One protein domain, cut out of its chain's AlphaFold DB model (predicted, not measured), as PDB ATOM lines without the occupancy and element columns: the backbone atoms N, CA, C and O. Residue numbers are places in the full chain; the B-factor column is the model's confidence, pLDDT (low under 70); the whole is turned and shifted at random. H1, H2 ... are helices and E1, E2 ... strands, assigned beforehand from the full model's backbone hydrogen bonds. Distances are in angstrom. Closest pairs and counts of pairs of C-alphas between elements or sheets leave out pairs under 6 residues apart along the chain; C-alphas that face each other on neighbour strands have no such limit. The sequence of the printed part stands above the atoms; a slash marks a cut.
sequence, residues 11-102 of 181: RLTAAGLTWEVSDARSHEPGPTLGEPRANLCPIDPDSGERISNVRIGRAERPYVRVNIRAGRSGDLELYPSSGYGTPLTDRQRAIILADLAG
ATOM      1  N   ARG A  11      35.517  55.957  46.417       94.00
ATOM      2  CA  ARG A  11      36.069  55.587  47.716       94.00
ATOM      3  C   ARG A  11      35.132  54.647  48.457       94.00
ATOM      4  O   ARG A  11      33.915  54.807  48.416       94.00
ATOM      5  N   LEU A  12      35.706  53.684  49.167       93.44
ATOM      6  CA  LEU A  12      34.973  52.723  49.992       93.44
ATOM      7  C   LEU A  12      35.709  52.478  51.311       93.44
ATOM      8  O   LEU A  12      36.931  52.587  51.370       93.44
ATOM      9  N   THR A  13      34.984  52.093  52.360       91.00
ATOM     10  CA  THR A  13      35.586  51.714  53.645       91.00
ATOM     11  C   THR A  13      35.469  50.211  53.857       91.00
ATOM     12  O   THR A  13      34.367  49.683  53.920       91.00
ATOM     13  N   ALA A  14      36.601  49.521  53.991       87.56
ATOM     14  CA  ALA A  14      36.657  48.079  54.233       87.56
ATOM     15  C   ALA A  14      37.869  47.731  55.104       87.56
ATOM     16  O   ALA A  14      38.927  48.353  54.973       87.56
ATOM     17  N   ALA A  15      37.737  46.748  55.997       84.88
ATOM     18  CA  ALA A  15      38.777  46.328  56.938       84.88
ATOM     19  C   ALA A  15      39.358  47.480  57.787       84.88
ATOM     20  O   ALA A  15      40.540  47.475  58.128       84.88
ATOM     21  N   GLY A  16      38.527  48.478  58.118       84.81
ATOM     22  CA  GLY A  16      38.926  49.665  58.886       84.81
ATOM     23  C   GLY A  16      39.787  50.672  58.116       84.81
ATOM     24  O   GLY A  16      40.393  51.540  58.735       84.81
ATOM     25  N   LEU A  17      39.859  50.553  56.789       89.06
ATOM     26  CA  LEU A  17      40.632  51.425  55.909       89.06
ATOM     27  C   LEU A  17      39.715  52.060  54.868       89.06
ATOM     28  O   LEU A  17      38.767  51.423  54.403       89.06
ATOM     29  N   THR A  18      40.035  53.288  54.471       93.75
ATOM     30  CA  THR A  18      39.447  53.916  53.288       93.75
ATOM     31  C   THR A  18      40.298  53.564  52.081       93.75
ATOM     32  O   THR A  18      41.518  53.725  52.102       93.75
ATOM     33  N   TRP A  19      39.655  53.068  51.034       94.38
ATOM     34  CA  TRP A  19      40.287  52.678  49.787       94.38
ATOM     35  C   TRP A  19      39.764  53.538  48.653       94.38
ATOM     36  O   TRP A  19      38.567  53.804  48.596       94.38
ATOM     37  N   GLU A  20      40.640  53.904  47.727       95.31
ATOM     38  CA  GLU A  20      40.277  54.544  46.466       95.31
ATOM     39  C   GLU A  20      40.462  53.566  45.305       95.31
ATOM     40  O   GLU A  20      41.483  52.871  45.226       95.31
ATOM     41  N   VAL A  21      39.480  53.517  44.402       94.31
ATOM     42  CA  VAL A  21      39.557  52.753  43.155       94.31
ATOM     43  C   VAL A  21      40.448  53.510  42.172       94.31
ATOM     44  O   VAL A  21      40.029  54.442  41.490       94.31
ATOM     45  N   SER A  22      41.702  53.097  42.082       90.75
ATOM     46  CA  SER A  22      42.700  53.690  41.202       90.75
ATOM     47  C   SER A  22      42.798  52.917  39.892       90.75
ATOM     48  O   SER A  22      42.821  51.684  39.878       90.75
ATOM     49  N   ASP A  23      42.899  53.648  38.784       87.50
ATOM     50  CA  ASP A  23      43.181  53.061  37.482       87.50
ATOM     51  C   ASP A  23      44.598  52.474  37.451       87.50
ATOM     52  O   ASP A  23      45.594  53.187  37.570       87.50
ATOM     53  N   ALA A  24      44.680  51.152  37.307       80.44
ATOM     54  CA  ALA A  24      45.944  50.430  37.258       80.44
ATOM     55  C   ALA A  24      46.451  50.238  35.826       80.44
ATOM     56  O   ALA A  24      47.527  49.677  35.633       80.44
ATOM     57  N   ARG A  25      45.706  50.702  34.812       72.56
ATOM     58  CA  ARG A  25      46.075  50.514  33.408       72.56
ATOM     59  C   ARG A  25      47.330  51.276  32.993       72.56
ATOM     60  O   ARG A  25      47.926  50.913  31.987       72.56
ATOM     61  N   SER A  26      47.738  52.271  33.778       56.41
ATOM     62  CA  SER A  26      48.913  53.117  33.541       56.41
ATOM     63  C   SER A  26      50.122  52.775  34.420       56.41
ATOM     64  O   SER A  26      51.170  53.402  34.275       56.41
ATOM     65  N   HIS A  27      49.986  51.859  35.384       50.94
ATOM     66  CA  HIS A  27      50.995  51.627  36.421       50.94
ATOM     67  C   HIS A  27      51.582  50.223  36.304       50.94
ATOM     68  O   HIS A  27      51.062  49.268  36.872       50.94
ATOM     69  N   GLU A  28      52.713  50.186  35.602       46.22
ATOM     70  CA  GLU A  28      53.642  49.068  35.426       46.22
ATOM     71  C   GLU A  28      53.116  47.895  34.584       46.22
ATOM     72  O   GLU A  28      52.212  47.171  35.002       46.22
ATOM     73  N   PRO A  29      53.726  47.653  33.414       44.84
ATOM     74  CA  PRO A  29      53.409  46.479  32.628       44.84
ATOM     75  C   PRO A  29      53.974  45.228  33.317       44.84
ATOM     76  O   PRO A  29      55.169  45.105  33.597       44.84
ATOM     77  N   GLY A  30      53.078  44.303  33.636       46.06
ATOM     78  CA  GLY A  30      53.360  43.024  34.259       46.06
ATOM     79  C   GLY A  30      53.191  41.884  33.252       46.06
ATOM     80  O   GLY A  30      52.365  41.939  32.349       46.06
ATOM     81  N   PRO A  31      53.932  40.782  33.395       41.12
ATOM     82  CA  PRO A  31      54.059  39.791  32.339       41.12
ATOM     83  C   PRO A  31      52.855  38.833  32.210       41.12
ATOM     84  O   PRO A  31      53.059  37.638  32.047       41.12
ATOM     85  N   THR A  32      51.593  39.250  32.361       47.53
ATOM     86  CA  THR A  32      50.452  38.313  32.255       47.53
ATOM     87  C   THR A  32      49.144  38.972  31.818       47.53
ATOM     88  O   THR A  32      48.752  39.983  32.382       47.53
ATOM     89  N   LEU A  33      48.360  38.273  30.987       43.31
ATOM     90  CA  LEU A  33      46.931  38.514  30.671       43.31
ATOM     91  C   LEU A  33      45.972  38.607  31.893       43.31
ATOM     92  O   LEU A  33      44.767  38.750  31.720       43.31
ATOM     93  N   GLY A  34      46.494  38.531  33.121       51.88
ATOM     94  CA  GLY A  34      45.799  38.769  34.388       51.88
ATOM     95  C   GLY A  34      46.276  40.041  35.095       51.88
ATOM     96  O   GLY A  34      46.334  40.073  36.321       51.88
ATOM     97  N   GLU A  35      46.703  41.061  34.356       64.75
ATOM     98  CA  GLU A  35      47.099  42.343  34.936       64.75
ATOM     99  C   GLU A  35      45.939  43.025  35.687       64.75
ATOM    100  O   GLU A  35      44.768  42.871  35.316       64.75
ATOM    101  N   PRO A  36      46.242  43.806  36.738       70.62
ATOM    102  CA  PRO A  36      45.240  44.627  37.405       70.62
ATOM    103  C   PRO A  36      44.557  45.581  36.404       70.62
ATOM    104  O   PRO A  36      45.215  46.316  35.670       70.62
ATOM    105  N   ARG A  37      43.221  45.570  36.374       80.44
ATOM    106  CA  ARG A  37      42.373  46.605  35.753       80.44
ATOM    107  C   ARG A  37      42.307  47.848  36.636       80.44
ATOM    108  O   ARG A  37      42.334  48.968  36.145       80.44
ATOM    109  N   ALA A  38      42.237  47.627  37.942       88.31
ATOM    110  CA  ALA A  38      42.238  48.666  38.956       88.31
ATOM    111  C   ALA A  38      43.013  48.193  40.182       88.31
ATOM    112  O   ALA A  38      43.242  46.995  40.370       88.31
ATOM    113  N   ASN A  39      43.365  49.139  41.039       91.12
ATOM    114  CA  ASN A  39      43.866  48.880  42.376       91.12
ATOM    115  C   ASN A  39      42.962  49.573  43.386       91.12
ATOM    116  O   ASN A  39      42.621  50.734  43.204       91.12
ATOM    117  N   LEU A  40      42.646  48.897  44.483       93.88
ATOM    118  CA  LEU A  40      42.242  49.576  45.705       93.88
ATOM    119  C   LEU A  40      43.509  49.982  46.446       93.88
ATOM    120  O   LEU A  40      44.274  49.118  46.895       93.88
ATOM    121  N   CYS A  41      43.721  51.288  46.553       92.88
ATOM    122  CA  CYS A  41      44.834  51.877  47.286       92.88
ATOM    123  C   CYS A  41      44.309  52.448  48.606       92.88
ATOM    124  O   CYS A  41      43.334  53.198  48.571       92.88
ATOM    125  N   PRO A  42      44.916  52.117  49.756       94.00
ATOM    126  CA  PRO A  42      44.515  52.715  51.017       94.00
ATOM    127  C   PRO A  42      44.904  54.195  51.017       94.00
ATOM    128  O   PRO A  42      46.018  54.553  50.621       94.00
ATOM    129  N   ILE A  43      43.984  55.046  51.451       94.88
ATOM    130  CA  ILE A  43      44.155  56.496  51.508       94.88
ATOM    131  C   ILE A  43      43.730  57.037  52.869       94.88
ATOM    132  O   ILE A  43      42.892  56.448  53.557       94.88
ATOM    133  N   ASP A  44      44.301  58.173  53.242       92.31
ATOM    134  CA  ASP A  44      43.774  58.989  54.322       92.31
ATOM    135  C   ASP A  44      42.447  59.625  53.857       92.31
ATOM    136  O   ASP A  44      42.392  60.190  52.760       92.31
ATOM    137  N   PRO A  45      41.348  59.489  54.621       88.62
ATOM    138  CA  PRO A  45      40.043  59.979  54.189       88.62
ATOM    139  C   PRO A  45      39.967  61.508  54.103       88.62
ATOM    140  O   PRO A  45      39.202  62.011  53.278       88.62
ATOM    141  N   ASP A  46      40.751  62.222  54.914       89.25
ATOM    142  CA  ASP A  46      40.691  63.677  55.041       89.25
ATOM    143  C   ASP A  46      41.610  64.354  54.017       89.25
ATOM    144  O   ASP A  46      41.192  65.282  53.322       89.25
ATOM    145  N   SER A  47      42.849  63.874  53.879       91.81
ATOM    146  CA  SER A  47      43.828  64.445  52.943       91.81
ATOM    147  C   SER A  47      43.772  63.825  51.544       91.81
ATOM    148  O   SER A  47      44.197  64.451  50.572       91.81
ATOM    149  N   GLY A  48      43.255  62.599  51.413       89.25
ATOM    150  CA  GLY A  48      43.312  61.818  50.175       89.25
ATOM    151  C   GLY A  48      44.702  61.259  49.853       89.25
ATOM    152  O   GLY A  48      44.891  60.670  48.788       89.25
ATOM    153  N   GLU A  49      45.687  61.429  50.739       92.81
ATOM    154  CA  GLU A  49      47.040  60.924  50.517       92.81
ATOM    155  C   GLU A  49      47.098  59.397  50.614       92.81
ATOM    156  O   GLU A  49      46.427  58.772  51.437       92.81
ATOM    157  N   ARG A  50      47.937  58.772  49.779       91.12
ATOM    158  CA  ARG A  50      48.139  57.317  49.803       91.12
ATOM    159  C   ARG A  50      48.844  56.893  51.084       91.12
ATOM    160  O   ARG A  50      49.940  57.359  51.390       91.12
ATOM    161  N   ILE A  51      48.268  55.911  51.765       91.56
ATOM    162  CA  ILE A  51      48.853  55.324  52.965       91.56
ATOM    163  C   ILE A  51      49.828  54.217  52.556       91.56
ATOM    164  O   ILE A  51      49.471  53.247  51.889       91.56
ATOM    165  N   SER A  52      51.081  54.343  52.983       88.19
ATOM    166  CA  SER A  52      52.133  53.369  52.680       88.19
ATOM    167  C   SER A  52      52.176  52.194  53.654       88.19
ATOM    168  O   SER A  52      52.673  51.139  53.283       88.19
ATOM    169  N   ASN A  53      51.643  52.329  54.871       90.19
ATOM    170  CA  ASN A  53      51.609  51.266  55.874       90.19
ATOM    171  C   ASN A  53      50.221  51.165  56.494       90.19
ATOM    172  O   ASN A  53      49.705  52.137  57.037       90.19
ATOM    173  N   VAL A  54      49.624  49.978  56.442       89.25
ATOM    174  CA  VAL A  54      48.292  49.737  57.003       89.25
ATOM    175  C   VAL A  54      48.338  48.662  58.076       89.25
ATOM    176  O   VAL A  54      49.087  47.688  57.982       89.25
ATOM    177  N   ARG A  55      47.502  48.804  59.103       87.69
ATOM    178  CA  ARG A  55      47.312  47.763  60.115       87.69
ATOM    179  C   ARG A  55      46.148  46.865  59.707       87.69
ATOM    180  O   ARG A  55      45.017  47.321  59.623       87.69
ATOM    181  N   ILE A  56      46.423  45.575  59.508       83.25
ATOM    182  CA  ILE A  56      45.401  44.559  59.212       83.25
ATOM    183  C   ILE A  56      45.415  43.529  60.337       83.25
ATOM    184  O   ILE A  56      46.364  42.744  60.488       83.25
ATOM    185  N   GLY A  57      44.363  43.546  61.153       81.62
ATOM    186  CA  GLY A  57      44.333  42.825  62.421       81.62
ATOM    187  C   GLY A  57      45.362  43.401  63.397       81.62
ATOM    188  O   GLY A  57      45.339  44.588  63.706       81.62
ATOM    189  N   ARG A  58      46.284  42.565  63.892       81.62
ATOM    190  CA  ARG A  58      47.317  42.979  64.865       81.62
ATOM    191  C   ARG A  58      48.651  43.385  64.237       81.62
ATOM    192  O   ARG A  58      49.555  43.778  64.967       81.62
ATOM    193  N   ALA A  59      48.796  43.277  62.918       83.62
ATOM    194  CA  ALA A  59      50.080  43.452  62.253       83.62
ATOM    195  C   ALA A  59      50.064  44.629  61.276       83.62
ATOM    196  O   ALA A  59      49.080  44.847  60.570       83.62
ATOM    197  N   GLU A  60      51.177  45.352  61.230       88.81
ATOM    198  CA  GLU A  60      51.433  46.400  60.248       88.81
ATOM    199  C   GLU A  60      51.971  45.784  58.952       88.81
ATOM    200  O   GLU A  60      52.725  44.799  58.971       88.81
ATOM    201  N   ARG A  61      51.503  46.299  57.816       89.44
ATOM    202  CA  ARG A  61      51.837  45.805  56.485       89.44
ATOM    203  C   ARG A  61      52.155  46.972  55.547       89.44
ATOM    204  O   ARG A  61      51.277  47.807  55.322       89.44
ATOM    205  N   PRO A  62      53.366  47.000  54.975       89.88
ATOM    206  CA  PRO A  62      53.749  48.003  53.994       89.88
ATOM    207  C   PRO A  62      53.125  47.721  52.620       89.88
ATOM    208  O   PRO A  62      52.988  46.570  52.195       89.88
ATOM    209  N   TYR A  63      52.785  48.796  51.916       88.38
ATOM    210  CA  TYR A  63      52.338  48.848  50.525       88.38
ATOM    211  C   TYR A  63      51.248  47.831  50.187       88.38
ATOM    212  O   TYR A  63      51.347  47.099  49.198       88.38
ATOM    213  N   VAL A  64      50.219  47.749  51.033       90.88
ATOM    214  CA  VAL A  64      49.064  46.894  50.756       90.88
ATOM    215  C   VAL A  64      48.200  47.528  49.676       90.88
ATOM    216  O   VAL A  64      47.867  48.706  49.748       90.88
ATOM    217  N   ARG A  65      47.790  46.717  48.703       91.94
ATOM    218  CA  ARG A  65      46.792  47.063  47.686       91.94
ATOM    219  C   ARG A  65      45.929  45.853  47.359       91.94
ATOM    220  O   ARG A  65      46.396  44.715  47.474       91.94
ATOM    221  N   VAL A  66      44.709  46.077  46.886       92.56
ATOM    222  CA  VAL A  66      43.880  45.010  46.300       92.56
ATOM    223  C   VAL A  66      43.842  45.196  44.796       92.56
ATOM    224  O   VAL A  66      43.295  46.175  44.307       92.56
ATOM    225  N   ASN A  67      44.435  44.264  44.057       90.75
ATOM    226  CA  ASN A  67      44.370  44.294  42.600       90.75
ATOM    227  C   ASN A  67      42.996  43.779  42.166       90.75
ATOM    228  O   ASN A  67      42.576  42.719  42.627       90.75
ATOM    229  N   ILE A  68      42.334  44.487  41.260       89.88
ATOM    230  CA  ILE A  68      41.083  44.053  40.638       89.88
ATOM    231  C   ILE A  68      41.417  43.574  39.231       89.88
ATOM    232  O   ILE A  68      41.931  44.352  38.431       89.88
ATOM    233  N   ARG A  69      41.175  42.303  38.920       85.31
ATOM    234  CA  ARG A  69      41.559  41.667  37.649       85.31
ATOM    235  C   ARG A  69      40.341  41.177  36.887       85.31
ATOM    236  O   ARG A  69      39.296  40.930  37.476       85.31
ATOM    237  N   ALA A  70      40.502  41.007  35.580       76.75
ATOM    238  CA  ALA A  70      39.574  40.212  34.788       76.75
ATOM    239  C   ALA A  70      39.799  38.724  35.075       76.75
ATOM    240  O   ALA A  70      40.884  38.212  34.795       76.75
ATOM    241  N   GLY A  71      38.788  38.034  35.584       66.44
ATOM    242  CA  GLY A  71      38.728  36.580  35.555       66.44
ATOM    243  C   GLY A  71      38.508  36.061  34.132       66.44
ATOM    244  O   GLY A  71      38.141  36.802  33.215       66.44
ATOM    245  N   ARG A  72      38.701  34.753  33.934       61.50
ATOM    246  CA  ARG A  72      38.526  34.100  32.617       61.50
ATOM    247  C   ARG A  72      37.079  34.128  32.108       61.50
ATOM    248  O   ARG A  72      36.872  34.055  30.904       61.50
ATOM    249  N   SER A  73      36.102  34.225  33.010       67.12
ATOM    250  CA  SER A  73      34.669  34.348  32.704       67.12
ATOM    251  C   SER A  73      34.239  35.777  32.356       67.12
ATOM    252  O   SER A  73      33.099  35.983  31.956       67.12
ATOM    253  N   GLY A  74      35.129  36.766  32.507       66.50
ATOM    254  CA  GLY A  74      34.804  38.189  32.383       66.50
ATOM    255  C   GLY A  74      34.441  38.867  33.709       66.50
ATOM    256  O   GLY A  74      34.446  40.099  33.762       66.50
ATOM    257  N   ASP A  75      34.213  38.091  34.773       80.56
ATOM    258  CA  ASP A  75      33.959  38.611  36.120       80.56
ATOM    259  C   ASP A  75      35.192  39.304  36.705       80.56
ATOM    260  O   ASP A  75      36.331  39.009  36.338       80.56
ATOM    261  N   LEU A  76      34.976  40.246  37.625       85.62
ATOM    262  CA  LEU A  76      36.068  40.916  38.324       85.62
ATOM    263  C   LEU A  76      36.492  40.114  39.556       85.62
ATOM    264  O   LEU A  76      35.674  39.776  40.406       85.62
ATOM    265  N   GLU A  77      37.790  39.864  39.670       88.19
ATOM    266  CA  GLU A  77      38.393  39.123  40.774       88.19
ATOM    267  C   GLU A  77      39.297  40.039  41.609       88.19
ATOM    268  O   GLU A  77      40.067  40.841  41.072       88.19
ATOM    269  N   LEU A  78      39.227  39.907  42.935       91.00
ATOM    270  CA  LEU A  78      39.973  40.723  43.894       91.00
ATOM    271  C   LEU A  78      41.172  39.954  44.456       91.00
ATOM    272  O   LEU A  78      41.031  38.854  44.986       91.00
ATOM    273  N   TYR A  79      42.349  40.574  44.415       90.69
ATOM    274  CA  TYR A  79      43.609  39.972  44.847       90.69
ATOM    275  C   TYR A  79      44.388  40.902  45.785       90.69
ATOM    276  O   TYR A  79      45.186  41.729  45.319       90.69
ATOM    277  N   PRO A  80      44.196  40.770  47.113       91.94
ATOM    278  CA  PRO A  80      44.977  41.499  48.102       91.94
ATOM    279  C   PRO A  80      46.454  41.105  48.041       91.94
ATOM    280  O   PRO A  80      46.813  39.925  48.058       91.94
ATOM    281  N   SER A  81      47.320  42.109  48.007       88.75
ATOM    282  CA  SER A  81      48.767  41.953  47.891       88.75
ATOM    283  C   SER A  81      49.494  43.010  48.715       88.75
ATOM    284  O   SER A  81      48.922  44.042  49.058       88.75
ATOM    285  N   SER A  82      50.760  42.747  49.013       87.50
ATOM    286  CA  SER A  82      51.698  43.700  49.606       87.50
ATOM    287  C   SER A  82      52.889  43.843  48.665       87.50
ATOM    288  O   SER A  82      53.347  42.832  48.135       87.50
ATOM    289  N   GLY A  83      53.369  45.068  48.449       75.56
ATOM    290  CA  GLY A  83      54.493  45.337  47.546       75.56
ATOM    291  C   GLY A  83      55.831  44.849  48.105       75.56
ATOM    292  O   GLY A  83      56.362  43.829  47.678       75.56
ATOM    293  N   TYR A  84      56.366  45.578  49.086       67.94
ATOM    294  CA  TYR A  84      57.707  45.353  49.629       67.94
ATOM    295  C   TYR A  84      57.621  44.803  51.056       67.94
ATOM    296  O   TYR A  84      57.300  45.551  51.971       67.94
ATOM    297  N   GLY A  85      57.891  43.511  51.272       71.12
ATOM    298  CA  GLY A  85      57.967  42.931  52.621       71.12
ATOM    299  C   GLY A  85      57.360  41.536  52.762       71.12
ATOM    300  O   GLY A  85      57.241  40.784  51.797       71.12
ATOM    301  N   THR A  86      56.992  41.173  53.997       81.44
ATOM    302  CA  THR A  86      56.352  39.882  54.292       81.44
ATOM    303  C   THR A  86      54.981  39.805  53.612       81.44
ATOM    304  O   THR A  86      54.161  40.699  53.848       81.44
ATOM    305  N   PRO A  87      54.692  38.749  52.828       87.00
ATOM    306  CA  PRO A  87      53.392  38.574  52.196       87.00
ATOM    307  C   PRO A  87      52.241  38.620  53.204       87.00
ATOM    308  O   PRO A  87      52.372  38.199  54.358       87.00
ATOM    309  N   LEU A  88      51.074  39.079  52.748       90.00
ATOM    310  CA  LEU A  88      49.842  38.928  53.517       90.00
ATOM    311  C   LEU A  88      49.600  37.449  53.839       90.00
ATOM    312  O   LEU A  88      49.692  36.588  52.965       90.00
ATOM    313  N   THR A  89      49.263  37.165  55.094       91.88
ATOM    314  CA  THR A  89      48.798  35.828  55.491       91.88
ATOM    315  C   THR A  89      47.408  35.559  54.916       91.88
ATOM    316  O   THR A  89      46.648  36.498  54.666       91.88
ATOM    317  N   ASP A  90      47.021  34.290  54.774       92.94
ATOM    318  CA  ASP A  90      45.688  33.929  54.262       92.94
ATOM    319  C   ASP A  90      44.564  34.516  55.112       92.94
ATOM    320  O   ASP A  90      43.576  35.022  54.585       92.94
ATOM    321  N   ARG A  91      44.764  34.573  56.433       91.12
ATOM    322  CA  ARG A  91      43.833  35.238  57.348       91.12
ATOM    323  C   ARG A  91      43.688  36.732  57.050       91.12
ATOM    324  O   ARG A  91      42.578  37.247  57.093       91.12
ATOM    325  N   GLN A  92      44.783  37.436  56.760       90.50
ATOM    326  CA  GLN A  92      44.731  38.863  56.411       90.50
ATOM    327  C   GLN A  92      44.025  39.091  55.072       90.50
ATOM    328  O   GLN A  92      43.224  40.015  54.964       90.50
ATOM    329  N   ARG A  93      44.270  38.226  54.078       93.00
ATOM    330  CA  ARG A  93      43.552  38.265  52.795       93.00
ATOM    331  C   ARG A  93      42.055  38.032  52.992       93.00
ATOM    332  O   ARG A  93      41.259  38.789  52.452       93.00
ATOM    333  N   ALA A  94      41.685  37.039  53.799       92.19
ATOM    334  CA  ALA A  94      40.292  36.713  54.084       92.19
ATOM    335  C   ALA A  94      39.545  37.866  54.771       92.19
ATOM    336  O   ALA A  94      38.415  38.143  54.395       92.19
ATOM    337  N   ILE A  95      40.180  38.570  55.720       90.19
ATOM    338  CA  ILE A  95      39.589  39.758  56.366       90.19
ATOM    339  C   ILE A  95      39.262  40.835  55.325       90.19
ATOM    340  O   ILE A  95      38.145  41.333  55.291       90.19
ATOM    341  N   ILE A  96      40.223  41.162  54.455       91.25
ATOM    342  CA  ILE A  96      40.026  42.175  53.409       91.25
ATOM    343  C   ILE A  96      38.907  41.752  52.447       91.25
ATOM    344  O   ILE A  96      38.031  42.547  52.128       91.25
ATOM    345  N   LEU A  97      38.930  40.500  51.984       93.62
ATOM    346  CA  LEU A  97      37.967  40.002  51.001       93.62
ATOM    347  C   LEU A  97      36.548  39.870  51.561       93.62
ATOM    348  O   LEU A  97      35.599  40.140  50.833       93.62
ATOM    349  N   ALA A  98      36.396  39.478  52.828       92.12
ATOM    350  CA  ALA A  98      35.088  39.358  53.467       92.12
ATOM    351  C   ALA A  98      34.367  40.712  53.529       92.12
ATOM    352  O   ALA A  98      33.195  40.790  53.168       92.12
ATOM    353  N   ASP A  99      35.081  41.777  53.899       89.38
ATOM    354  CA  ASP A  99      34.516  43.130  53.944       89.38
ATOM    355  C   ASP A  99      34.246  43.684  52.536       89.38
ATOM    356  O   ASP A  99      33.282  44.420  52.327       89.38
ATOM    357  N   LEU A 100      35.059  43.301  51.545       91.56
ATOM    358  CA  LEU A 100      34.873  43.723  50.155       91.56
ATOM    359  C   LEU A 100      33.743  42.984  49.421       91.56
ATOM    360  O   LEU A 100      33.272  43.476  48.398       91.56
ATOM    361  N   ALA A 101      33.283  41.834  49.922       89.00
ATOM    362  CA  ALA A 101      32.306  40.983  49.237       89.00
ATOM    363  C   ALA A 101      30.941  41.659  48.997       89.00
ATOM    364  O   ALA A 101      30.193  41.242  48.116       89.00
ATOM    365  N   GLY A 102      30.612  42.700  49.769       86.19
ATOM    366  CA  GLY A 102      29.384  43.483  49.605       86.19
ATOM    367  C   GLY A 102      29.449  44.556  48.512       86.19
ATOM    368  O   GLY A 102      28.420  45.149  48.191       86.19
TER     369      GLY A 102
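AT A GLANCE: This is residues 11 to 102 of the 181 residues of an uncharacterized protein of Microbacterium sp (UniProt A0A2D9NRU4). A five-stranded sheet, E1 E2 E3 E6 E7 in that order across, is curled like part of a barrel, and helix H1 spans its open side from edge strand E7 to edge strand E1. A small hairpin, E4 and E5, packs at one end of the sheet beside the start of H1. The 92 printed residues hold seven named strands followed by one named helix; both sheets are antiparallel and the class is mixed. The whole is compact, radius of gyration of the C-alphas 12.9 A, and rounded, spanning 34 by 29 by 28 A.

HOW THE PARTS SIT: In the strongly twisted sheet, E1 (residues 11 to 14), E2 (17 to 23) and E3 (36 to 43) form a meander, each strand the antiparallel neighbour of the one before; N 12 and O 19 are 2.9 A apart, N 22 and O 39 2.8 A. E6 (64 to 70) is the antiparallel neighbour of E3, N 40 to O 66 2.8 A, and forms a hairpin with E7 (76 to 82), N 67 to O 79 2.9 A. H1 (90 to 100) is on one face, making two layers, at a height over the sheet of 7.9 A; it lies only just over E7, with 3 C-alphas on it, slantwise at 41 degrees on the local plane. Its closest C-alphas to E7 are Arg 93 and Pro 80, 5.9 A; to E1, Asp 99 and Ala 14, 5.4 A. Every O i to N i+4 pair in H1 is within hydrogen-bond range. E4 (53 to 56) and E5 (59 to 62) form a hairpin, N 54 to O 61 2.9 A; E5 runs on into E6 at 67 degrees.

IN THESE COORDINATES: E1 begins at C-alpha 11 (36.069, 55.587, 47.716). E2, E3, E6 and E7 measure 18.7, 18.5, 19.7 and 19.5 A. H1, 15.2 A, ends at C-alpha 100 (34.873, 43.723, 50.155).

THE WHOLE: The C-alphas of Ser 47 and Ser 73 are the farthest apart, 37.4 A. The printed part has no cut. E2 to E3 is a long link of 12 residues. Mean pLDDT of the printed part is 83.0; residues 26 to 35, 71 to 74 and 84 are under 70.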